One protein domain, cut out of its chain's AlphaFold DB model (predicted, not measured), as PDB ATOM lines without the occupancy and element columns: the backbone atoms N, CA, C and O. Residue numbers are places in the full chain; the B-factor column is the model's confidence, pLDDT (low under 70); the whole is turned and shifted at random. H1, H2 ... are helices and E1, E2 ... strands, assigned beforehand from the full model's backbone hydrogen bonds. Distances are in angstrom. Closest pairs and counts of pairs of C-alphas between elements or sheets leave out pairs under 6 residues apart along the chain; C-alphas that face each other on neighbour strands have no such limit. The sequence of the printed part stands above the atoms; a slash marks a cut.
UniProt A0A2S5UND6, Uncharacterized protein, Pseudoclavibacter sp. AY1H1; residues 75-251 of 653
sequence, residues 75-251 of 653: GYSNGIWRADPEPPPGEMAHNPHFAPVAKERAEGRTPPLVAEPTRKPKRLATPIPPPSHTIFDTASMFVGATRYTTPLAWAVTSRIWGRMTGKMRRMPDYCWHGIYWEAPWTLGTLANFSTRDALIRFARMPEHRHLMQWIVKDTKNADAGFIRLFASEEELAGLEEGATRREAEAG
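What this domain is: This is residues 75 to 251 of the 653 residues of an uncharacterized protein of Pseudoclavibacter sp. AY1H1 (UniProt A0A2S5UND6). One twisted sheet of five strands makes a wall, with H2 and H3 packed over one of its faces and H4 side by side with H2. H5 leads away from the sheet beyond the end of E5, with H1 near it, and a long unnamed stretch, residues 107 to 139, makes a wide loop between H1 and E2. The printed part has 177 residues, with five named helices and five named strands in the order E1 H1 E2 H2 E3 E4 H3 H4 E5 H5. The sheet runs E1 E5 E2 E4 E3 and is antiparallel throughout; the class is mixed, helices and strands. The whole is compact, with a radius of gyration of the C-alphas of 16.9 A, and spans 50 by 45 by 29 A.

Where its parts are: E1, residues 75 to 79, begins at C-alpha 75 (-43.616, 38.334, 55.900) and is 14.3 A long. H1, residues 102 to 106, is a short helix of 6.1 A. E2, residues 140 to 148, begins at C-alpha 140 (-44.607, 25.170, 55.717) and is 26.1 A long. H2, residues 151 to 168, is the longest helix by residues, 25.3 A long, with a kink of 30 degrees near residue 160. E3, residues 174 to 182, is 25.5 A long, and E4, residues 186 to 193, is 23.5 A long. H3 holds residues 196 to 203 and H4 residues 206 to 215; they are 10.8 A and 14.1 A long. E5, residues 222 to 231, is the longest strand by residues, at 27.2 A. H5, residues 233 to 249, is 25.2 A long and ends at C-alpha 249 (-18.710, 36.595, 54.841).

How they stand to each other: E1 and E3 are the edge strands of the sheet. E1 and E5 are antiparallel, with N 78 and O 225 at 2.8 A. E5 and E2 are antiparallel, with N 143 and O 228 at 2.9 A. E2 and E4 are antiparallel, with N 142 and O 191 at 2.8 A. E4 and E3 form an antiparallel hairpin, with N 188 and O 180 at 2.8 A; these four N and O pairs are within hydrogen-bond range. Three split strand-helix-strand units, in each of which another strand lies between the two strands of the unit, have right-handed crossovers: E1, H1, E2; E2, H2, E3; and E4, H3 H4, E5. H2 and H3 lie on the same face of the sheet, which gives two layers, helices on one face of a sheet. H2 has a height over the sheet of 10.1 A, over E2 and E4, and runs along the strands, at 5 degrees to E4 on the local plane. H3 has a height over the sheet of 7.9 A, over E4 and only just over E2, on which 3 of its C-alphas fall; it runs slantwise to the strands, at 35 degrees to E4 on the local plane. H2 and H4 touch, H2 with residues 157 to 164 alone, at a shallow tilt of 18 degrees, opposite ways; their closest C-alphas, those of Met 164 and Glu 207, are 5.4 A apart. H4 only grazes the sheet, with residues 212 to 215. H5 is only just on the sheet, with 5 pairs of C-alphas within 10 A, and only grazes it with residues 233 to 237. H1 is not on the sheet; it and H5 are close but not clearly touching, the closest C-alphas being those of Ala 106 and Gly 242, 7.0 A apart. Every O i to N i+4 pair is within hydrogen-bond range in H1, H3 and H4, against 12 of 14 in H2 and 10 of 13 in H5.

The domain as a whole: The two C-alphas farthest apart, those of Pro 127 and Gly 251, are 52.4 A apart. The printed part has no cut. The links E1 to H1, of 22 residues, and H1 to E2, of 33 residues, are long. The mean pLDDT of the printed part is 81.0; 29 residues are under 70, among them residues 115 to 126 and 240 to 251.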
ATOM      1  N   GLY A  75     -42.594  38.712  56.876       89.88
ATOM      2  CA  GLY A  75     -43.616  38.334  55.900       89.88
ATOM      3  C   GLY A  75     -43.912  39.486  54.947       89.88
ATOM      4  O   GLY A  75     -43.036  40.307  54.674       89.88
ATOM      5  N   TYR A  76     -45.138  39.556  54.435       91.25
ATOM      6  CA  TYR A  76     -45.538  40.548  53.448       91.25
ATOM      7  C   TYR A  76     -46.835  41.249  53.856       91.25
ATOM      8  O   TYR A  76     -47.799  40.589  54.234       91.25
ATOM      9  N   SER A  77     -46.885  42.573  53.726       91.62
ATOM     10  CA  SER A  77     -48.106  43.370  53.876       91.62
ATOM     11  C   SER A  77     -48.104  44.556  52.912       91.62
ATOM     12  O   SER A  77     -47.038  45.053  52.523       91.62
ATOM     13  N   ASN A  78     -49.295  44.983  52.500       91.94
ATOM     14  CA  ASN A  78     -49.506  45.937  51.423       91.94
ATOM     15  C   ASN A  78     -50.760  46.796  51.622       91.94
ATOM     16  O   ASN A  78     -51.694  46.390  52.325       91.94
ATOM     17  N   GLY A  79     -50.799  47.944  50.939       91.38
ATOM     18  CA  GLY A  79     -51.936  48.855  50.967       91.38
ATOM     19  C   GLY A  79     -52.259  49.324  52.382       91.38
ATOM     20  O   GLY A  79     -51.367  49.579  53.191       91.38
ATOM     21  N   ILE A  80     -53.547  49.399  52.714       91.75
ATOM     22  CA  ILE A  80     -53.996  49.929  54.012       91.75
ATOM     23  C   ILE A  80     -53.646  49.038  55.223       91.75
ATOM     24  O   ILE A  80     -53.740  49.489  56.362       91.75
ATOM     25  N   TRP A  81     -53.255  47.775  55.002       92.44
ATOM     26  CA  TRP A  81     -52.839  46.846  56.065       92.44
ATOM     27  C   TRP A  81     -51.333  46.878  56.341       92.44
ATOM     28  O   TRP A  81     -50.848  46.151  57.214       92.44
ATOM     29  N   ARG A  82     -50.575  47.704  55.616       90.56
ATOM     30  CA  ARG A  82     -49.145  47.891  55.851       90.56
ATOM     31  C   ARG A  82     -48.917  48.874  57.000       90.56
ATOM     32  O   ARG A  82     -49.454  49.981  57.000       90.56
ATOM     33  N   ALA A  83     -48.138  48.450  57.993       87.44
ATOM     34  CA  ALA A  83     -47.769  49.294  59.123       87.44
ATOM     35  C   ALA A  83     -46.579  50.212  58.802       87.44
ATOM     36  O   ALA A  83     -46.646  51.392  59.141       87.44
ATOM     37  N   ASP A  84     -45.576  49.689  58.083       84.31
ATOM     38  CA  ASP A  84     -44.380  50.426  57.653       84.31
ATOM     39  C   ASP A  84     -44.712  51.676  56.805       84.31
ATOM     40  O   ASP A  84     -45.646  51.627  55.996       84.31
ATOM     41  N   PRO A  85     -43.919  52.759  56.914       70.56
ATOM     42  CA  PRO A  85     -44.160  54.025  56.212       70.56
ATOM     43  C   PRO A  85     -43.846  54.004  54.705       70.56
ATOM     44  O   PRO A  85     -44.336  54.868  53.983       70.56
ATOM     45  N   GLU A  86     -43.069  53.029  54.215       62.78
ATOM     46  CA  GLU A  86     -42.706  52.901  52.794       62.78
ATOM     47  C   GLU A  86     -43.119  51.541  52.201       62.78
ATOM     48  O   GLU A  86     -42.849  50.511  52.831       62.78
ATOM     49  N   PRO A  87     -43.715  51.470  50.989       65.94
ATOM     50  CA  PRO A  87     -44.214  52.595  50.182       65.94
ATOM     51  C   PRO A  87     -45.332  53.363  50.909       65.94
ATOM     52  O   PRO A  87     -45.854  52.833  51.897       65.94
ATOM     53  N   PRO A  88     -45.691  54.579  50.446       70.50
ATOM     54  CA  PRO A  88     -46.694  55.417  51.088       70.50
ATOM     55  C   PRO A  88     -47.942  54.625  51.510       70.50
ATOM     56  O   PRO A  88     -48.430  53.780  50.746       70.50
ATOM     57  N   PRO A  89     -48.487  54.874  52.714       66.94
ATOM     58  CA  PRO A  89     -49.657  54.158  53.205       66.94
ATOM     59  C   PRO A  89     -50.805  54.149  52.187       66.94
ATOM     60  O   PRO A  89     -51.210  55.193  51.682       66.94
ATOM     61  N   GLY A  90     -51.353  52.963  51.908       73.00
ATOM     62  CA  GLY A  90     -52.440  52.785  50.937       73.00
ATOM     63  C   GLY A  90     -51.991  52.432  49.516       73.00
ATOM     64  O   GLY A  90     -52.826  51.998  48.724       73.00
ATOM     65  N   GLU A  91     -50.698  52.514  49.199       83.75
ATOM     66  CA  GLU A  91     -50.178  52.052  47.913       83.75
ATOM     67  C   GLU A  91     -49.997  50.526  47.887       83.75
ATOM     68  O   GLU A  91     -49.578  49.895  48.862       83.75
ATOM     69  N   MET A  92     -50.327  49.915  46.746       86.25
ATOM     70  CA  MET A  92     -50.129  48.488  46.509       86.25
ATOM     71  C   MET A  92     -48.859  48.274  45.679       86.25
ATOM     72  O   MET A  92     -48.839  48.590  44.498       86.25
ATOM     73  N   ALA A  93     -47.823  47.674  46.264       81.56
ATOM     74  CA  ALA A  93     -46.560  47.362  45.579       81.56
ATOM     75  C   ALA A  93     -46.295  45.848  45.504       81.56
ATOM     76  O   ALA A  93     -46.977  45.069  46.158       81.56
ATOM     77  N   HIS A  94     -45.289  45.405  44.749       81.06
ATOM     78  CA  HIS A  94     -44.740  44.044  44.834       81.06
ATOM     79  C   HIS A  94     -43.255  44.094  45.195       81.06
ATOM     80  O   HIS A  94     -42.578  45.072  44.896       81.06
ATOM     81  N   ASN A  95     -42.742  43.060  45.867       80.12
ATOM     82  CA  ASN A  95     -41.293  42.946  46.030       80.12
ATOM     83  C   ASN A  95     -40.664  42.608  44.669       80.12
ATOM     84  O   ASN A  95     -41.266  41.840  43.918       80.12
ATOM     85  N   PRO A  96     -39.465  43.128  44.361       77.81
ATOM     86  CA  PRO A  96     -38.833  42.912  43.062       77.81
ATOM     87  C   PRO A  96     -38.522  41.432  42.819       77.81
ATOM     88  O   PRO A  96     -38.813  40.915  41.745       77.81
ATOM     89  N   HIS A  97     -38.047  40.720  43.845       81.81
ATOM     90  CA  HIS A  97     -37.693  39.301  43.783       81.81
ATOM     91  C   HIS A  97     -38.533  38.458  44.747       81.81
ATOM     92  O   HIS A  97     -38.977  38.933  45.800       81.81
ATOM     93  N   PHE A  98     -38.737  37.185  44.398       83.25
ATOM     94  CA  PHE A  98     -39.307  36.204  45.327       83.25
ATOM     95  C   PHE A  98     -38.363  35.948  46.508       83.25
ATOM     96  O   PHE A  98     -37.164  36.199  46.423       83.25
ATOM     97  N   ALA A  99     -38.875  35.387  47.606       81.88
ATOM     98  CA  ALA A  99     -37.994  34.841  48.637       81.88
ATOM     99  C   ALA A  99     -37.122  33.710  48.049       81.88
ATOM    100  O   ALA A  99     -37.636  32.929  47.240       81.88
ATOM    101  N   PRO A 100     -35.837  33.605  48.433       81.19
ATOM    102  CA  PRO A 100     -34.942  32.556  47.949       81.19
ATOM    103  C   PRO A 100     -35.383  31.169  48.426       81.19
ATOM    104  O   PRO A 100     -35.831  31.016  49.571       81.19
ATOM    105  N   VAL A 101     -35.210  30.166  47.559       86.06
ATOM    106  CA  VAL A 101     -35.230  28.747  47.967       86.06
ATOM    107  C   VAL A 101     -33.907  28.364  48.637       86.06
ATOM    108  O   VAL A 101     -32.919  29.087  48.496       86.06
ATOM    109  N   ALA A 102     -33.857  27.232  49.341       79.81
ATOM    110  CA  ALA A 102     -32.676  26.777  50.077       79.81
ATOM    111  C   ALA A 102     -31.420  26.724  49.192       79.81
ATOM    112  O   ALA A 102     -30.381  27.267  49.561       79.81
ATOM    113  N   LYS A 103     -31.545  26.177  47.973       78.12
ATOM    114  CA  LYS A 103     -30.444  26.121  46.998       78.12
ATOM    115  C   LYS A 103     -29.930  27.512  46.601       78.12
ATOM    116  O   LYS A 103     -28.730  27.735  46.562       78.12
ATOM    117  N   GLU A 104     -30.826  28.459  46.329       81.25
ATOM    118  CA  GLU A 104     -30.444  29.836  45.977       81.25
ATOM    119  C   GLU A 104     -29.801  30.561  47.159       81.25
ATOM    120  O   GLU A 104     -28.846  31.309  46.980       81.25
ATOM    121  N   ARG A 105     -30.285  30.310  48.380       76.69
ATOM    122  CA  ARG A 105     -29.688  30.867  49.596       76.69
ATOM    123  C   ARG A 105     -28.262  30.363  49.791       76.69
ATOM    124  O   ARG A 105     -27.375  31.196  49.981       76.69
ATOM    125  N   ALA A 106     -28.075  29.044  49.700       69.44
ATOM    126  CA  ALA A 106     -26.785  28.373  49.845       69.44
ATOM    127  C   ALA A 106     -25.769  28.823  48.784       69.44
ATOM    128  O   ALA A 106     -24.597  28.976  49.086       69.44
ATOM    129  N   GLU A 107     -26.227  29.075  47.557       74.38
ATOM    130  CA  GLU A 107     -25.371  29.463  46.430       74.38
ATOM    131  C   GLU A 107     -25.252  30.984  46.243       74.38
ATOM    132  O   GLU A 107     -24.728  31.434  45.229       74.38
ATOM    133  N   GLY A 108     -25.796  31.807  47.148       70.31
ATOM    134  CA  GLY A 108     -25.727  33.263  46.975       70.31
ATOM    135  C   GLY A 108     -26.627  33.827  45.863       70.31
ATOM    136  O   GLY A 108     -26.613  35.031  45.627       70.31
ATOM    137  N   ARG A 109     -27.416  32.995  45.173       74.00
ATOM    138  CA  ARG A 109     -28.125  33.379  43.946       74.00
ATOM    139  C   ARG A 109     -29.330  34.270  44.219       74.00
ATOM    140  O   ARG A 109     -30.182  33.965  45.056       74.00
ATOM    141  N   THR A 110     -29.443  35.339  43.434       76.75
ATOM    142  CA  THR A 110     -30.616  36.213  43.435       76.75
ATOM    143  C   THR A 110     -31.846  35.442  42.936       76.75
ATOM    144  O   THR A 110     -31.794  34.837  41.861       76.75
ATOM    145  N   PRO A 111     -32.964  35.440  43.682       80.56
ATOM    146  CA  PRO A 111     -34.200  34.782  43.256       80.56
ATOM    147  C   PRO A 111     -34.779  35.410  41.979       80.56
ATOM    148  O   PRO A 111     -34.470  36.557  41.669       80.56
ATOM    149  N   PRO A 112     -35.678  34.734  41.247       79.06
ATOM    150  CA  PRO A 112     -36.303  35.309  40.059       79.06
ATOM    151  C   PRO A 112     -37.160  36.541  40.390       79.06
ATOM    152  O   PRO A 112     -37.678  36.679  41.507       79.06
ATOM    153  N   LEU A 113     -37.355  37.412  39.398       77.94
ATOM    154  CA  LEU A 113     -38.205  38.595  39.521       77.94
ATOM    155  C   LEU A 113     -39.685  38.211  39.676       77.94
ATOM    156  O   LEU A 113     -40.186  37.256  39.072       77.94
ATOM    157  N   VAL A 114     -40.424  38.992  40.460       73.88
ATOM    158  CA  VAL A 114     -41.888  38.879  40.583       73.88
ATOM    159  C   VAL A 114     -42.590  39.474  39.355       73.88
ATOM    160  O   VAL A 114     -43.684  39.032  39.005       73.88
ATOM    161  N   ALA A 115     -41.954  40.423  38.663       60.34
ATOM    162  CA  ALA A 115     -42.532  41.205  37.566       60.34
ATOM    163  C   ALA A 115     -42.518  40.529  36.176       60.34
ATOM    164  O   ALA A 115     -43.116  41.065  35.247       60.34
ATOM    165  N   GLU A 116     -41.901  39.352  36.007       57.31
ATOM    166  CA  GLU A 116     -41.879  38.657  34.707       57.31
ATOM    167  C   GLU A 116     -43.310  38.430  34.150       57.31
ATOM    168  O   GLU A 116     -44.173  37.909  34.874       57.31
ATOM    169  N   PRO A 117     -43.600  38.759  32.872       49.44
ATOM    170  CA  PRO A 117     -44.918  38.593  32.274       49.44
ATOM    171  C   PRO A 117     -45.350  37.129  32.229       49.44
ATOM    172  O   PRO A 117     -44.765  36.282  31.555       49.44
ATOM    173  N   THR A 118     -46.453  36.819  32.898       52.16
ATOM    174  CA  THR A 118     -47.046  35.480  32.859       52.16
ATOM    175  C   THR A 118     -48.121  35.393  31.781       52.16
ATOM    176  O   THR A 118     -49.059  36.195  31.760       52.16
ATOM    177  N   ARG A 119     -48.046  34.382  30.904       56.72
ATOM    178  CA  ARG A 119     -49.142  34.049  29.974       56.72
ATOM    179  C   ARG A 119     -50.420  33.731  30.761       56.72
ATOM    180  O   ARG A 119     -50.360  33.073  31.798       56.72
ATOM    181  N   LYS A 120     -51.588  34.126  30.233       55.31
ATOM    182  CA  LYS A 120     -52.886  33.767  30.833       55.31
ATOM    183  C   LYS A 120     -52.975  32.244  31.019       55.31
ATOM    184  O   LYS A 120     -52.661  31.500  30.084       55.31
ATOM    185  N   PRO A 121     -53.437  31.764  32.183       55.84
ATOM    186  CA  PRO A 121     -53.349  30.348  32.517       55.84
ATOM    187  C   PRO A 121     -54.179  29.478  31.567       55.84
ATOM    188  O   PRO A 121     -55.348  29.778  31.318       55.84
ATOM    189  N   LYS A 122     -53.593  28.404  31.025       58.78
ATOM    190  CA  LYS A 122     -54.283  27.448  30.134       58.78
ATOM    191  C   LYS A 122     -55.179  26.496  30.941       58.78
ATOM    192  O   LYS A 122     -54.936  26.250  32.120       58.78
ATOM    193  N   ARG A 123     -56.236  25.967  30.315       58.47
ATOM    194  CA  ARG A 123     -57.130  24.969  30.933       58.47
ATOM    195  C   ARG A 123     -56.375  23.640  31.078       58.47
ATOM    196  O   ARG A 123     -55.657  23.248  30.163       58.47
ATOM    197  N   LEU A 124     -56.516  22.972  32.222       60.22
ATOM    198  CA  LEU A 124     -55.893  21.667  32.469       60.22
ATOM    199  C   LEU A 124     -56.587  20.598  31.608       60.22
ATOM    200  O   LEU A 124     -57.812  20.513  31.636       60.22
ATOM    201  N   ALA A 125     -55.810  19.814  30.852       58.81
ATOM    202  CA  ALA A 125     -56.314  18.748  29.972       58.81
ATOM    203  C   ALA A 125     -56.298  17.346  30.623       58.81
ATOM    204  O   ALA A 125     -57.027  16.461  30.194       58.81
ATOM    205  N   THR A 126     -55.488  17.144  31.667       66.69
ATOM    206  CA  THR A 126     -55.275  15.840  32.337       66.69
ATOM    207  C   THR A 126     -56.003  15.769  33.696       66.69
ATOM    208  O   THR A 126     -56.190  16.814  34.327       66.69
ATOM    209  N   PRO A 127     -56.367  14.583  34.214       72.19
ATOM    210  CA  PRO A 127     -56.859  14.425  35.590       72.19
ATOM    211  C   PRO A 127     -55.826  14.828  36.665       72.19
ATOM    212  O   PRO A 127     -54.632  14.939  36.384       72.19
ATOM    213  N   ILE A 128     -56.279  15.094  37.897       74.00
ATOM    214  CA  ILE A 128     -55.417  15.382  39.062       74.00
ATOM    215  C   ILE A 128     -55.184  14.056  39.813       74.00
ATOM    216  O   ILE A 128     -56.180  13.413  40.152       74.00
ATOM    217  N   PRO A 129     -53.930  13.639  40.074       73.50
ATOM    218  CA  PRO A 129     -53.653  12.423  40.838       73.50
ATOM    219  C   PRO A 129     -54.133  12.557  42.297       73.50
ATOM    220  O   PRO A 129     -54.301  13.678  42.793       73.50
ATOM    221  N   PRO A 130     -54.387  11.443  43.006       73.25
ATOM    222  CA  PRO A 130     -54.670  11.503  44.434       73.25
ATOM    223  C   PRO A 130     -53.456  12.088  45.183       73.25
ATOM    224  O   PRO A 130     -52.324  11.765  44.830       73.25
ATOM    225  N   PRO A 131     -53.663  12.937  46.206       75.19
ATOM    226  CA  PRO A 131     -52.557  13.526  46.961       75.19
ATOM    227  C   PRO A 131     -51.737  12.439  47.673       75.19
ATOM    228  O   PRO A 131     -52.299  11.436  48.121       75.19
ATOM    229  N   SER A 132     -50.424  12.633  47.780       80.69
ATOM    230  CA  SER A 132     -49.496  11.775  48.536       80.69
ATOM    231  C   SER A 132     -49.464  12.135  50.022       80.69
ATOM    232  O   SER A 132     -49.407  11.242  50.858       80.69
ATOM    233  N   HIS A 133     -49.581  13.424  50.344       88.44
ATOM    234  CA  HIS A 133     -49.535  13.947  51.708       88.44
ATOM    235  C   HIS A 133     -50.923  14.226  52.297       88.44
ATOM    236  O   HIS A 133     -51.938  14.322  51.599       88.44
ATOM    237  N   THR A 134     -50.950  14.371  53.614       90.94
ATOM    238  CA  THR A 134     -52.047  14.911  54.413       90.94
ATOM    239  C   THR A 134     -51.652  16.272  54.985       90.94
ATOM    240  O   THR A 134     -50.510  16.712  54.873       90.94
ATOM    241  N   ILE A 135     -52.591  16.956  55.641       90.75
ATOM    242  CA  ILE A 135     -52.292  18.231  56.299       90.75
ATOM    243  C   ILE A 135     -51.287  18.097  57.462       90.75
ATOM    244  O   ILE A 135     -50.637  19.079  57.807       90.75
ATOM    245  N   PHE A 136     -51.107  16.909  58.048       92.06
ATOM    246  CA  PHE A 136     -50.134  16.702  59.131       92.06
ATOM    247  C   PHE A 136     -48.686  16.612  58.643       92.06
ATOM    248  O   PHE A 136     -47.767  16.815  59.432       92.06
ATOM    249  N   ASP A 137     -48.482  16.401  57.343       93.25
ATOM    250  CA  ASP A 137     -47.160  16.419  56.712       93.25
ATOM    251  C   ASP A 137     -46.671  17.849  56.420       93.25
ATOM    252  O   ASP A 137     -45.617  18.033  55.823       93.25
ATOM    253  N   THR A 138     -47.437  18.876  56.805       94.50
ATOM    254  CA  THR A 138     -47.120  20.282  56.521       94.50
ATOM    255  C   THR A 138     -45.863  20.720  57.263       94.50
ATOM    256  O   THR A 138     -45.891  20.832  58.484       94.50
ATOM    257  N   ALA A 139     -44.794  21.055  56.545       95.00
ATOM    258  CA  ALA A 139     -43.630  21.731  57.120       95.00
ATOM    259  C   ALA A 139     -43.689  23.248  56.927       95.00
ATOM    260  O   ALA A 139     -43.089  23.985  57.699       95.00
ATOM    261  N   SER A 140     -44.433  23.737  55.929       95.81
ATOM    262  CA  SER A 140     -44.607  25.170  55.717       95.81
ATOM    263  C   SER A 140     -46.001  25.522  55.214       95.81
ATOM    264  O   SER A 140     -46.578  24.844  54.356       95.81
ATOM    265  N   MET A 141     -46.548  26.604  55.761       95.44
ATOM    266  CA  MET A 141     -47.888  27.084  55.486       95.44
ATOM    267  C   MET A 141     -47.897  28.575  55.173       95.44
ATOM    268  O   MET A 141     -47.330  29.408  55.873       95.44
ATOM    269  N   PHE A 142     -48.636  28.911  54.128       92.94
ATOM    270  CA  PHE A 142     -48.987  30.264  53.752       92.94
ATOM    271  C   PHE A 142     -50.356  30.608  54.343       92.94
ATOM    272  O   PHE A 142     -51.334  29.891  54.101       92.94
ATOM    273  N   VAL A 143     -50.436  31.725  55.069       95.19
ATOM    274  CA  VAL A 143     -51.683  32.348  55.530       95.19
ATOM    275  C   VAL A 143     -51.731  33.763  54.978       95.19
ATOM    276  O   VAL A 143     -50.924  34.608  55.349       95.19
ATOM    277  N   GLY A 144     -52.683  34.050  54.099       94.38
ATOM    278  CA  GLY A 144     -52.833  35.390  53.538       94.38
ATOM    279  C   GLY A 144     -54.283  35.795  53.366       94.38
ATOM    280  O   GLY A 144     -55.184  34.956  53.446       94.38
ATOM    281  N   ALA A 145     -54.499  37.078  53.112       94.62
ATOM    282  CA  ALA A 145     -55.782  37.605  52.679       94.62
ATOM    283  C   ALA A 145     -55.593  38.798  51.746       94.62
ATOM    284  O   ALA A 145     -54.608  39.529  51.858       94.62
ATOM    285  N   THR A 146     -56.580  39.012  50.880       94.00
ATOM    286  CA  THR A 146     -56.674  40.177  49.995       94.00
ATOM    287  C   THR A 146     -58.032  40.839  50.186       94.00
ATOM    288  O   THR A 146     -59.060  40.157  50.122       94.00
ATOM    289  N   ARG A 147     -58.040  42.161  50.387       93.81
ATOM    290  CA  ARG A 147     -59.258  42.975  50.420       93.81
ATOM    291  C   ARG A 147     -59.537  43.527  49.028       93.81
ATOM    292  O   ARG A 147     -58.766  44.333  48.515       93.81
ATOM    293  N   TYR A 148     -60.619  43.068  48.405       92.31
ATOM    294  CA  TYR A 148     -61.013  43.522  47.072       92.31
ATOM    295  C   TYR A 148     -61.857  44.791  47.155       92.31
ATOM    296  O   TYR A 148     -62.720  44.926  48.019       92.31
ATOM    297  N   THR A 149     -61.654  45.704  46.211       89.31
ATOM    298  CA  THR A 149     -62.391  46.978  46.143       89.31
ATOM    299  C   THR A 149     -63.781  46.836  45.525       89.31
ATOM    300  O   THR A 149     -64.641  47.688  45.735       89.31
ATOM    301  N   THR A 150     -64.024  45.777  44.738       85.31
ATOM    302  CA  THR A 150     -65.300  45.557  44.039       85.31
ATOM    303  C   THR A 150     -65.702  44.073  43.980       85.31
ATOM    304  O   THR A 150     -64.832  43.199  43.881       85.31
ATOM    305  N   PRO A 151     -67.013  43.756  43.921       80.50
ATOM    306  CA  PRO A 151     -67.500  42.386  43.707       80.50
ATOM    307  C   PRO A 151     -67.006  41.760  42.393       80.50
ATOM    308  O   PRO A 151     -66.776  40.553  42.308       80.50
ATOM    309  N   LEU A 152     -66.806  42.579  41.353       82.38
ATOM    310  CA  LEU A 152     -66.283  42.123  40.066       82.38
ATOM    311  C   LEU A 152     -64.830  41.648  40.185       82.38
ATOM    312  O   LEU A 152     -64.480  40.605  39.630       82.38
ATOM    313  N   ALA A 153     -63.992  42.378  40.927       85.06
ATOM    314  CA  ALA A 153     -62.615  41.970  41.188       85.06
ATOM    315  C   ALA A 153     -62.567  40.619  41.931       85.06
ATOM    316  O   ALA A 153     -61.805  39.712  41.574       85.06
ATOM    317  N   TRP A 154     -63.465  40.435  42.895       82.56
ATOM    318  CA  TRP A 154     -63.626  39.160  43.584       82.56
ATOM    319  C   TRP A 154     -64.028  38.020  42.623       82.56
ATOM    320  O   TRP A 154     -63.396  36.960  42.609       82.56
ATOM    321  N   ALA A 155     -65.000  38.242  41.731       78.94
ATOM    322  CA  ALA A 155     -65.436  37.237  40.753       78.94
ATOM    323  C   ALA A 155     -64.334  36.845  39.744       78.94
ATOM    324  O   ALA A 155     -64.181  35.666  39.405       78.94
ATOM    325  N   VAL A 156     -63.531  37.812  39.281       80.81
ATOM    326  CA  VAL A 156     -62.386  37.564  38.384       80.81
ATOM    327  C   VAL A 156     -61.331  36.692  39.070       80.81
ATOM    328  O   VAL A 156     -60.839  35.731  38.468       80.81
ATOM    329  N   THR A 157     -61.039  36.976  40.340       81.81
ATOM    330  CA  THR A 157     -60.104  36.193  41.163       81.81
ATOM    331  C   THR A 157     -60.527  34.731  41.238       81.81
ATOM    332  O   THR A 157     -59.715  33.844  40.969       81.81
ATOM    333  N   SER A 158     -61.805  34.460  41.517       77.06
ATOM    334  CA  SER A 158     -62.339  33.098  41.645       77.06
ATOM    335  C   SER A 158     -62.079  32.228  40.404       77.06
ATOM    336  O   SER A 158     -61.795  31.033  40.519       77.06
ATOM    337  N   ARG A 159     -62.078  32.822  39.201       77.56
ATOM    338  CA  ARG A 159     -61.758  32.116  37.946       77.56
ATOM    339  C   ARG A 159     -60.272  31.766  37.817       77.56
ATOM    340  O   ARG A 159     -59.944  30.701  37.289       77.56
ATOM    341  N   ILE A 160     -59.379  32.657  38.248       77.12
ATOM    342  CA  ILE A 160     -57.921  32.427  38.241       77.12
ATOM    343  C   ILE A 160     -57.566  31.373  39.296       77.12
ATOM    344  O   ILE A 160     -56.814  30.436  39.012       77.12
ATOM    345  N   TRP A 161     -58.192  31.474  40.470       80.81
ATOM    346  CA  TRP A 161     -57.989  30.592  41.612       80.81
ATOM    347  C   TRP A 161     -58.179  29.114  41.257       80.81
ATOM    348  O   TRP A 161     -57.283  28.309  41.494       80.81
ATOM    349  N   GLY A 162     -59.282  28.750  40.590       78.94
ATOM    350  CA  GLY A 162     -59.545  27.352  40.223       78.94
ATOM    351  C   GLY A 162     -58.491  26.727  39.292       78.94
ATOM    352  O   GLY A 162     -58.252  25.521  39.342       78.94
ATOM    353  N   ARG A 163     -57.819  27.532  38.454       79.69
ATOM    354  CA  ARG A 163     -56.713  27.049  37.602       79.69
ATOM    355  C   ARG A 163     -55.439  26.845  38.414       79.69
ATOM    356  O   ARG A 163     -54.749  25.843  38.230       79.69
ATOM    357  N   MET A 164     -55.160  27.782  39.317       85.44
ATOM    358  CA  MET A 164     -54.005  27.740  40.206       85.44
ATOM    359  C   MET A 164     -54.072  26.548  41.162       85.44
ATOM    360  O   MET A 164     -53.115  25.781  41.245       85.44
ATOM    361  N   THR A 165     -55.214  26.329  41.822       85.62
ATOM    362  CA  THR A 165     -55.376  25.205  42.756       85.62
ATOM    363  C   THR A 165     -55.295  23.856  42.054       85.62
ATOM    364  O   THR A 165     -54.739  22.911  42.608       85.62
ATOM    365  N   GLY A 166     -55.772  23.760  40.809       84.12
ATOM    366  CA  GLY A 166     -55.641  22.549  40.003       84.12
ATOM    367  C   GLY A 166     -54.184  22.152  39.736       84.12
ATOM    368  O   GLY A 166     -53.867  20.966  39.785       84.12
ATOM    369  N   LYS A 167     -53.295  23.125  39.490       83.38
ATOM    370  CA  LYS A 167     -51.849  22.886  39.337       83.38
ATOM    371  C   LYS A 167     -51.152  22.646  40.669       83.38
ATOM    372  O   LYS A 167     -50.353  21.722  40.761       83.38
ATOM    373  N   MET A 168     -51.496  23.423  41.693       89.06
ATOM    374  CA  MET A 168     -50.963  23.256  43.046       89.06
ATOM    375  C   MET A 168     -51.185  21.831  43.562       89.06
ATOM    376  O   MET A 168     -50.256  21.210  44.053       89.06
ATOM    377  N   ARG A 169     -52.379  21.260  43.349       88.00
ATOM    378  CA  ARG A 169     -52.709  19.875  43.734       88.00
ATOM    379  C   ARG A 169     -51.903  18.790  43.006       88.00
ATOM    380  O   ARG A 169     -52.035  17.626  43.357       88.00
ATOM    381  N   ARG A 170     -51.133  19.140  41.970       85.81
ATOM    382  CA  ARG A 170     -50.219  18.221  41.267       85.81
ATOM    383  C   ARG A 170     -48.775  18.337  41.744       85.81
ATOM    384  O   ARG A 170     -47.944  17.561  41.286       85.81
ATOM    385  N   MET A 171     -48.460  19.323  42.581       88.19
ATOM    386  CA  MET A 171     -47.122  19.440  43.147       88.19
ATOM    387  C   MET A 171     -46.891  18.253  44.090       88.19
ATOM    388  O   MET A 171     -47.787  17.951  44.878       88.19
ATOM    389  N   PRO A 172     -45.732  17.576  44.018       86.62
ATOM    390  CA  PRO A 172     -45.466  16.384  44.827       86.62
ATOM    391  C   PRO A 172     -45.544  16.678  46.330       86.62
ATOM    392  O   PRO A 172     -46.059  15.862  47.081       86.62
ATOM    393  N   ASP A 173     -45.129  17.881  46.725       91.25
ATOM    394  CA  ASP A 173     -45.075  18.361  48.109       91.25
ATOM    395  C   ASP A 173     -46.398  18.985  48.604       91.25
ATOM    396  O   ASP A 173     -46.433  19.636  49.647       91.25
ATOM    397  N   TYR A 174     -47.487  18.897  47.832       92.56
ATOM    398  CA  TYR A 174     -48.771  19.494  48.211       92.56
ATOM    399  C   TYR A 174     -49.427  18.727  49.367       92.56
ATOM    400  O   TYR A 174     -49.729  17.540  49.229       92.56
ATOM    401  N   CYS A 175     -49.754  19.432  50.456       92.25
ATOM    402  CA  CYS A 175     -50.474  18.873  51.603       92.25
ATOM    403  C   CYS A 175     -51.966  19.231  51.570       92.25
ATOM    404  O   CYS A 175     -52.832  18.357  51.509       92.25
ATOM    405  N   TRP A 176     -52.295  20.528  51.627       92.00
ATOM    406  CA  TRP A 176     -53.680  21.000  51.732       92.00
ATOM    407  C   TRP A 176     -53.823  22.493  51.389       92.00
ATOM    408  O   TRP A 176     -52.889  23.275  51.553       92.00
ATOM    409  N   HIS A 177     -55.011  22.928  50.963       92.75
ATOM    410  CA  HIS A 177     -55.334  24.350  50.801       92.75
ATOM    411  C   HIS A 177     -56.786  24.653  51.172       92.75
ATOM    412  O   HIS A 177     -57.653  23.780  51.110       92.75
ATOM    413  N   GLY A 178     -57.075  25.916  51.476       90.38
ATOM    414  CA  GLY A 178     -58.434  26.366  51.756       90.38
ATOM    415  C   GLY A 178     -58.608  27.874  51.635       90.38
ATOM    416  O   GLY A 178     -57.644  28.630  51.631       90.38
ATOM    417  N   ILE A 179     -59.864  28.319  51.565       91.44
ATOM    418  CA  ILE A 179     -60.245  29.740  51.481       91.44
ATOM    419  C   ILE A 179     -61.187  30.154  52.614       91.44
ATOM    420  O   ILE A 179     -62.084  29.391  52.955       91.44
ATOM    421  N   TYR A 180     -60.955  31.288  53.258       91.75
ATOM    422  CA  TYR A 180     -61.875  31.852  54.250       91.75
ATOM    423  C   TYR A 180     -62.372  33.205  53.752       91.75
ATOM    424  O   TYR A 180     -61.790  33.776  52.834       91.75
ATOM    425  N   TRP A 181     -63.476  33.692  54.296       89.69
ATOM    426  CA  TRP A 181     -64.063  34.956  53.875       89.69
ATOM    427  C   TRP A 181     -64.318  35.834  55.089       89.69
ATOM    428  O   TRP A 181     -64.745  35.330  56.129       89.69
ATOM    429  N   GLU A 182     -64.070  37.129  54.929       87.75
ATOM    430  CA  GLU A 182     -64.433  38.159  55.896       87.75
ATOM    431  C   GLU A 182     -65.157  39.304  55.186       87.75
ATOM    432  O   GLU A 182     -64.791  39.720  54.080       87.75
ATOM    433  N   ALA A 183     -66.205  39.812  55.829       81.81
ATOM    434  CA  ALA A 183     -67.002  40.904  55.295       81.81
ATOM    435  C   ALA A 183     -66.181  42.211  55.219       81.81
ATOM    436  O   ALA A 183     -65.382  42.476  56.118       81.81
ATOM    437  N   PRO A 184     -66.394  43.069  54.201       77.88
ATOM    438  CA  PRO A 184     -67.343  42.905  53.097       77.88
ATOM    439  C   PRO A 184     -66.777  42.136  51.887       77.88
ATOM    440  O   PRO A 184     -67.530  41.429  51.224       77.88
ATOM    441  N   TRP A 185     -65.475  42.233  51.598       88.50
ATOM    442  CA  TRP A 185     -64.873  41.712  50.355       88.50
ATOM    443  C   TRP A 185     -63.461  41.147  50.556       88.50
ATOM    444  O   TRP A 185     -62.612  41.245  49.669       88.50
ATOM    445  N   THR A 186     -63.189  40.555  51.717       91.56
ATOM    446  CA  THR A 186     -61.882  39.968  52.019       91.56
ATOM    447  C   THR A 186     -61.900  38.470  51.742       91.56
ATOM    448  O   THR A 186     -62.679  37.724  52.337       91.56
ATOM    449  N   LEU A 187     -61.024  38.013  50.843       92.38
ATOM    450  CA  LEU A 187     -60.797  36.587  50.609       92.38
ATOM    451  C   LEU A 187     -59.478  36.179  51.256       92.38
ATOM    452  O   LEU A 187     -58.403  36.623  50.855       92.38
ATOM    453  N   GLY A 188     -59.582  35.304  52.240       92.56
ATOM    454  CA  GLY A 188     -58.471  34.643  52.885       92.56
ATOM    455  C   GLY A 188     -58.078  33.356  52.175       92.56
ATOM    456  O   GLY A 188     -58.927  32.602  51.700       92.56
ATOM    457  N   THR A 189     -56.785  33.072  52.133       92.56
ATOM    458  CA  THR A 189     -56.193  31.966  51.378       92.56
ATOM    459  C   THR A 189     -55.148  31.249  52.220       92.56
ATOM    460  O   THR A 189     -54.302  31.887  52.843       92.56
ATOM    461  N   LEU A 190     -55.220  29.920  52.228       93.75
ATOM    462  CA  LEU A 190     -54.342  29.022  52.968       93.75
ATOM    463  C   LEU A 190     -53.744  28.001  52.003       93.75
ATOM    464  O   LEU A 190     -54.500  27.397  51.237       93.75
ATOM    465  N   ALA A 191     -52.436  27.765  52.062       93.00
ATOM    466  CA  ALA A 191     -51.766  26.727  51.275       93.00
ATOM    467  C   ALA A 191     -50.644  26.081  52.091       93.00
ATOM    468  O   ALA A 191     -49.897  26.782  52.763       93.00
ATOM    469  N   ASN A 192     -50.551  24.755  52.045       94.06
ATOM    470  CA  ASN A 192     -49.688  23.950  52.906       94.06
ATOM    471  C   ASN A 192     -48.848  23.008  52.058       94.06
ATOM    472  O   ASN A 192     -49.383  22.346  51.159       94.06
ATOM    473  N   PHE A 193     -47.567  22.926  52.391       95.06
ATOM    474  CA  PHE A 193     -46.599  22.090  51.702       95.06
ATOM    475  C   PHE A 193     -45.721  21.336  52.699       95.06
ATOM    476  O   PHE A 193     -45.488  21.802  53.817       95.06
ATOM    477  N   SER A 194     -45.208  20.183  52.275       93.38
ATOM    478  CA  SER A 194     -44.306  19.348  53.072       93.38
ATOM    479  C   SER A 194     -42.890  19.913  53.195       93.38
ATOM    480  O   SER A 194     -42.108  19.400  53.982       93.38
ATOM    481  N   THR A 195     -42.568  20.981  52.455       92.50
ATOM    482  CA  THR A 195     -41.316  21.746  52.571       92.50
ATOM    483  C   THR A 195     -41.560  23.236  52.336       92.50
ATOM    484  O   THR A 195     -42.464  23.624  51.579       92.50
ATOM    485  N   ARG A 196     -40.726  24.099  52.925       90.19
ATOM    486  CA  ARG A 196     -40.763  25.550  52.672       90.19
ATOM    487  C   ARG A 196     -40.422  25.892  51.224       90.19
ATOM    488  O   ARG A 196     -41.069  26.738  50.605       90.19
ATOM    489  N   ASP A 197     -39.453  25.195  50.642       89.62
ATOM    490  CA  ASP A 197     -39.060  25.390  49.246       89.62
ATOM    491  C   ASP A 197     -40.209  25.118  48.272       89.62
ATOM    492  O   ASP A 197     -40.372  25.846  47.291       89.62
ATOM    493  N   ALA A 198     -41.049  24.117  48.542       90.44
ATOM    494  CA  ALA A 198     -42.235  23.863  47.734       90.44
ATOM    495  C   ALA A 198     -43.250  25.010  47.793       90.44
ATOM    496  O   ALA A 198     -43.807  25.377  46.755       90.44
ATOM    497  N   LEU A 199     -43.440  25.625  48.963       91.94
ATOM    498  CA  LEU A 199     -44.280  26.815  49.111       91.94
ATOM    499  C   LEU A 199     -43.732  27.980  48.280       91.94
ATOM    500  O   LEU A 199     -44.476  28.628  47.536       91.94
ATOM    501  N   ILE A 200     -42.423  28.223  48.341       90.12
ATOM    502  CA  ILE A 200     -41.778  29.267  47.538       90.12
ATOM    503  C   ILE A 200     -41.885  28.959  46.034       90.12
ATOM    504  O   ILE A 200     -42.183  29.856  45.243       90.12
ATOM    505  N   ARG A 201     -41.730  27.694  45.617       88.56
ATOM    506  CA  ARG A 201     -41.969  27.256  44.227       88.56
ATOM    507  C   ARG A 201     -43.416  27.494  43.792       88.56
ATOM    508  O   ARG A 201     -43.642  27.949  42.671       88.56
ATOM    509  N   PHE A 202     -44.390  27.238  44.666       89.38
ATOM    510  CA  PHE A 202     -45.799  27.539  44.411       89.38
ATOM    511  C   PHE A 202     -46.013  29.038  44.165       89.38
ATOM    512  O   PHE A 202     -46.653  29.412  43.180       89.38
ATOM    513  N   ALA A 203     -45.419  29.899  44.999       87.50
ATOM    514  CA  ALA A 203     -45.535  31.349  44.858       87.50
ATOM    515  C   ALA A 203     -44.980  31.866  43.513       87.50
ATOM    516  O   ALA A 203     -45.459  32.876  42.990       87.50
ATOM    517  N   ARG A 204     -44.016  31.141  42.930       87.56
ATOM    518  CA  ARG A 204     -43.389  31.426  41.629       87.56
ATOM    519  C   ARG A 204     -44.169  30.892  40.425       87.56
ATOM    520  O   ARG A 204     -43.785  31.168  39.290       87.56
ATOM    521  N   MET A 205     -45.249  30.131  40.623       86.12
ATOM    522  CA  MET A 205     -46.035  29.625  39.495       86.12
ATOM    523  C   MET A 205     -46.616  30.777  38.663       86.12
ATOM    524  O   MET A 205     -47.096  31.759  39.240       86.12
ATOM    525  N   PRO A 206     -46.691  30.638  37.324       81.94
ATOM    526  CA  PRO A 206     -47.251  31.672  36.457       81.94
ATOM    527  C   PRO A 206     -48.661  32.115  36.866       81.94
ATOM    528  O   PRO A 206     -48.983  33.293  36.809       81.94
ATOM    529  N   GLU A 207     -49.502  31.183  37.316       82.62
ATOM    530  CA  GLU A 207     -50.851  31.465  37.810       82.62
ATOM    531  C   GLU A 207     -50.863  32.373  39.045       82.62
ATOM    532  O   GLU A 207     -51.640  33.326  39.102       82.62
ATOM    533  N   HIS A 208     -50.017  32.060  40.031       85.50
ATOM    534  CA  HIS A 208     -49.937  32.804  41.283       85.50
ATOM    535  C   HIS A 208     -49.334  34.186  41.044       85.50
ATOM    536  O   HIS A 208     -49.891  35.194  41.475       85.50
ATOM    537  N   ARG A 209     -48.250  34.247  40.263       84.19
ATOM    538  CA  ARG A 209     -47.606  35.497  39.860       84.19
ATOM    539  C   ARG A 209     -48.574  36.396  39.076       84.19
ATOM    540  O   ARG A 209     -48.700  37.566  39.422       84.19
ATOM    541  N   HIS A 210     -49.339  35.850  38.122       83.88
ATOM    542  CA  HIS A 210     -50.386  36.598  37.411       83.88
ATOM    543  C   HIS A 210     -51.411  37.208  38.369       83.88
ATOM    544  O   HIS A 210     -51.806  38.363  38.210       83.88
ATOM    545  N   LEU A 211     -51.857  36.424  39.357       84.69
ATOM    546  CA  LEU A 211     -52.836  36.875  40.335       84.69
ATOM    547  C   LEU A 211     -52.275  38.011  41.196       84.69
ATOM    548  O   LEU A 211     -52.940  39.030  41.342       84.69
ATOM    549  N   MET A 212     -51.058  37.858  41.724       86.00
ATOM    550  CA  MET A 212     -50.424  38.885  42.557       86.00
ATOM    551  C   MET A 212     -50.186  40.180  41.774       86.00
ATOM    552  O   MET A 212     -50.548  41.246  42.262       86.00
ATOM    553  N   GLN A 213     -49.691  40.094  40.533       84.94
ATOM    554  CA  GLN A 213     -49.533  41.248  39.632       84.94
ATOM    555  C   GLN A 213     -50.871  41.941  39.339       84.94
ATOM    556  O   GLN A 213     -50.953  43.165  39.278       84.94
ATOM    557  N   TRP A 214     -51.939  41.163  39.155       85.75
ATOM    558  CA  TRP A 214     -53.268  41.707  38.904       85.75
ATOM    559  C   TRP A 214     -53.857  42.390  40.147       85.75
ATOM    560  O   TRP A 214     -54.469  43.450  40.015       85.75
ATOM    561  N   ILE A 215     -53.645  41.833  41.342       85.75
ATOM    562  CA  ILE A 215     -54.101  42.399  42.621       85.75
ATOM    563  C   ILE A 215     -53.451  43.763  42.887       85.75
ATOM    564  O   ILE A 215     -54.156  44.695  43.262       85.75
ATOM    565  N   VAL A 216     -52.142  43.902  42.652       81.19
ATOM    566  CA  VAL A 216     -51.383  45.125  42.990       81.19
ATOM    567  C   VAL A 216     -51.467  46.237  41.938       81.19
ATOM    568  O   VAL A 216     -50.816  47.263  42.082       81.19
ATOM    569  N   LYS A 217     -52.262  46.067  40.877       77.50
ATOM    570  CA  LYS A 217     -52.398  47.066  39.812       77.50
ATOM    571  C   LYS A 217     -53.230  48.277  40.272       77.50
ATOM    572  O   LYS A 217     -54.461  48.238  40.204       77.50
ATOM    573  N   ASP A 218     -52.545  49.335  40.704       64.69
ATOM    574  CA  ASP A 218     -53.062  50.691  40.960       64.69
ATOM    575  C   ASP A 218     -54.286  50.744  41.892       64.69
ATOM    576  O   ASP A 218     -55.269  51.423  41.597       64.69
ATOM    577  N   THR A 219     -54.278  49.966  42.984       79.94
ATOM    578  CA  THR A 219     -55.367  49.782  43.984       79.94
ATOM    579  C   THR A 219     -56.754  49.406  43.433       79.94
ATOM    580  O   THR A 219     -57.694  49.142  44.178       79.94
ATOM    581  N   LYS A 220     -56.909  49.321  42.109       83.81
ATOM    582  CA  LYS A 220     -58.199  49.184  41.429       83.81
ATOM    583  C   LYS A 220     -58.895  47.878  41.763       83.81
ATOM    584  O   LYS A 220     -60.121  47.841  41.785       83.81
ATOM    585  N   ASN A 221     -58.127  46.807  41.934       87.88
ATOM    586  CA  ASN A 221     -58.659  45.464  42.155       87.88
ATOM    587  C   ASN A 221     -58.669  45.097  43.640       87.88
ATOM    588  O   ASN A 221     -59.560  44.377  44.087       87.88
ATOM    589  N   ALA A 222     -57.693  45.598  44.390       91.00
ATOM    590  CA  ALA A 222     -57.540  45.396  45.818       91.00
ATOM    591  C   ALA A 222     -56.784  46.580  46.417       91.00
ATOM    592  O   ALA A 222     -55.909  47.139  45.764       91.00
ATOM    593  N   ASP A 223     -57.093  46.914  47.661       92.00
ATOM    594  CA  ASP A 223     -56.493  48.033  48.397       92.00
ATOM    595  C   ASP A 223     -55.763  47.582  49.675       92.00
ATOM    596  O   ASP A 223     -55.217  48.402  50.416       92.00
ATOM    597  N   ALA A 224     -55.748  46.274  49.940       92.94
ATOM    598  CA  ALA A 224     -55.001  45.677  51.031       92.94
ATOM    599  C   ALA A 224     -54.669  44.212  50.742       92.94
ATOM    600  O   ALA A 224     -55.457  43.479  50.132       92.94
ATOM    601  N   GLY A 225     -53.529  43.757  51.252       93.94
ATOM    602  CA  GLY A 225     -53.217  42.337  51.289       93.94
ATOM    603  C   GLY A 225     -52.062  42.024  52.224       93.94
ATOM    604  O   GLY A 225     -51.184  42.859  52.425       93.94
ATOM    605  N   PHE A 226     -52.058  40.821  52.791       94.25
ATOM    606  CA  PHE A 226     -50.935  40.326  53.585       94.25
ATOM    607  C   PHE A 226     -50.676  38.844  53.320       94.25
ATOM    608  O   PHE A 226     -51.568  38.098  52.908       94.25
ATOM    609  N   ILE A 227     -49.441  38.429  53.587       93.88
ATOM    610  CA  ILE A 227     -48.969  37.050  53.548       93.88
ATOM    611  C   ILE A 227     -48.082  36.827  54.772       93.88
ATOM    612  O   ILE A 227     -47.022  37.444  54.906       93.88
ATOM    613  N   ARG A 228     -48.496  35.907  55.636       94.25
ATOM    614  CA  ARG A 228     -47.717  35.393  56.758       94.25
ATOM    615  C   ARG A 228     -47.297  33.959  56.441       94.25
ATOM    616  O   ARG A 228     -48.123  33.137  56.039       94.25
ATOM    617  N   LEU A 229     -46.001  33.695  56.552       94.69
ATOM    618  CA  LEU A 229     -45.429  32.369  56.350       94.69
ATOM    619  C   LEU A 229     -45.215  31.727  57.713       94.69
ATOM    620  O   LEU A 229     -44.687  32.370  58.615       94.69
ATOM    621  N   PHE A 230     -45.643  30.480  57.840       96.25
ATOM    622  CA  PHE A 230     -45.415  29.641  59.003       96.25
ATOM    623  C   PHE A 230     -44.573  28.448  58.578       96.25
ATOM    624  O   PHE A 230     -44.771  27.905  57.488       96.25
ATOM    625  N   ALA A 231     -43.652  28.026  59.427       95.75
ATOM    626  CA  ALA A 231     -42.783  26.892  59.161       95.75
ATOM    627  C   ALA A 231     -42.573  26.056  60.430       95.75
ATOM    628  O   ALA A 231     -42.794  26.538  61.543       95.75
ATOM    629  N   SER A 232     -42.207  24.785  60.267       95.06
ATOM    630  CA  SER A 232     -41.768  23.948  61.383       95.06
ATOM    631  C   SER A 232     -40.484  24.517  61.986       95.06
ATOM    632  O   SER A 232     -39.734  25.229  61.321       95.06
ATOM    633  N   GLU A 233     -40.209  24.175  63.241       90.12
ATOM    634  CA  GLU A 233     -38.980  24.609  63.917       90.12
ATOM    635  C   GLU A 233     -37.718  24.149  63.162       90.12
ATOM    636  O   GLU A 233     -36.764  24.909  63.052       90.12
ATOM    637  N   GLU A 234     -37.756  22.967  62.540       88.31
ATOM    638  CA  GLU A 234     -36.683  22.446  61.676       88.31
ATOM    639  C   GLU A 234     -36.407  23.347  60.458       88.31
ATOM    640  O   GLU A 234     -35.258  23.664  60.156       88.31
ATOM    641  N   GLU A 235     -37.456  23.795  59.761       89.94
ATOM    642  CA  GLU A 235     -37.331  24.686  58.597       89.94
ATOM    643  C   GLU A 235     -36.859  26.088  59.010       89.94
ATOM    644  O   GLU A 235     -36.145  26.747  58.252       89.94
ATOM    645  N   LEU A 236     -37.236  26.546  60.210       86.38
ATOM    646  CA  LEU A 236     -36.792  27.830  60.756       86.38
ATOM    647  C   LEU A 236     -35.319  27.808  61.170       86.38
ATOM    648  O   LEU A 236     -34.590  28.729  60.811       86.38
ATOM    649  N   ALA A 237     -34.855  26.743  61.826       82.94
ATOM    650  CA  ALA A 237     -33.444  26.581  62.175       82.94
ATOM    651  C   ALA A 237     -32.541  26.641  60.924       82.94
ATOM    652  O   ALA A 237     -31.540  27.358  60.898       82.94
ATOM    653  N   GLY A 238     -32.960  26.002  59.822       78.06
ATOM    654  CA  GLY A 238     -32.253  26.079  58.536       78.06
ATOM    655  C   GLY A 238     -32.264  27.465  57.861       78.06
ATOM    656  O   GLY A 238     -31.482  27.714  56.936       78.06
ATOM    657  N   LEU A 239     -33.139  28.393  58.276       73.12
ATOM    658  CA  LEU A 239     -33.098  29.798  57.839       73.12
ATOM    659  C   LEU A 239     -32.020  30.584  58.597       73.12
ATOM    660  O   LEU A 239     -31.320  31.383  57.971       73.12
ATOM    661  N   GLU A 240     -31.892  30.354  59.905       65.12
ATOM    662  CA  GLU A 240     -30.987  31.086  60.802       65.12
ATOM    663  C   GLU A 240     -29.514  30.716  60.578       65.12
ATOM    664  O   GLU A 240     -28.672  31.611  60.464       65.12
ATOM    665  N   GLU A 241     -29.203  29.427  60.388       60.19
ATOM    666  CA  GLU A 241     -27.842  28.952  60.071       60.19
ATOM    667  C   GLU A 241     -27.312  29.520  58.738       60.19
ATOM    668  O   GLU A 241     -26.124  29.805  58.579       60.19
ATOM    669  N   GLY A 242     -28.201  29.727  57.759       56.12
ATOM    670  CA  GLY A 242     -27.851  30.331  56.471       56.12
ATOM    671  C   GLY A 242     -27.646  31.851  56.529       56.12
ATOM    672  O   GLY A 242     -26.972  32.401  55.657       56.12
ATOM    673  N   ALA A 243     -28.225  32.531  57.524       52.81
ATOM    674  CA  ALA A 243     -28.061  33.970  57.735       52.81
ATOM    675  C   ALA A 243     -26.746  34.285  58.472       52.81
ATOM    676  O   ALA A 243     -25.993  35.149  58.027       52.81
ATOM    677  N   THR A 244     -26.415  33.513  59.511       45.38
ATOM    678  CA  THR A 244     -25.168  33.661  60.290       45.38
ATOM    679  C   THR A 244     -23.911  33.358  59.468       45.38
ATOM    680  O   THR A 244     -22.899  34.035  59.632       45.38
ATOM    681  N   ARG A 245     -23.970  32.416  58.510       48.62
ATOM    682  CA  ARG A 245     -22.863  32.179  57.558       48.62
ATOM    683  C   ARG A 245     -22.570  33.383  56.653       48.62
ATOM    684  O   ARG A 245     -21.416  33.611  56.320       48.62
ATOM    685  N   ARG A 246     -23.592  34.166  56.285       42.31
ATOM    686  CA  ARG A 246     -23.435  35.365  55.441       42.31
ATOM    687  C   ARG A 246     -22.960  36.590  56.208       42.31
ATOM    688  O   ARG A 246     -22.216  37.375  55.638       42.31
ATOM    689  N   GLU A 247     -23.361  36.769  57.466       40.19
ATOM    690  CA  GLU A 247     -22.867  37.890  58.285       40.19
ATOM    691  C   GLU A 247     -21.362  37.772  58.576       40.19
ATOM    692  O   GLU A 247     -20.683  38.787  58.686       40.19
ATOM    693  N   ALA A 248     -20.817  36.549  58.585       40.66
ATOM    694  CA  ALA A 248     -19.377  36.301  58.670       40.66
ATOM    695  C   ALA A 248     -18.620  36.513  57.336       40.66
ATOM    696  O   ALA A 248     -17.425  36.791  57.357       40.66
ATOM    697  N   GLU A 249     -19.297  36.409  56.185       42.75
ATOM    698  CA  GLU A 249     -18.710  36.595  54.841       42.75
ATOM    699  C   GLU A 249     -18.921  38.016  54.274       42.75
ATOM    700  O   GLU A 249     -18.233  38.420  53.342       42.75
ATOM    701  N   ALA A 250     -19.838  38.809  54.841       39.50
ATOM    702  CA  ALA A 250     -20.188  40.160  54.377       39.50
ATOM    703  C   ALA A 250     -19.249  41.278  54.881       39.50
ATOM    704  O   ALA A 250     -19.537  42.457  54.675       39.50
ATOM    705  N   GLY A 251     -18.139  40.923  55.535       33.44
ATOM    706  CA  GLY A 251     -17.163  41.878  56.061       33.44
ATOM    707  C   GLY A 251     -16.281  42.559  55.011       33.44
ATOM    708  O   GLY A 251     -15.621  43.531  55.360       33.44
TER     709      GLY A 251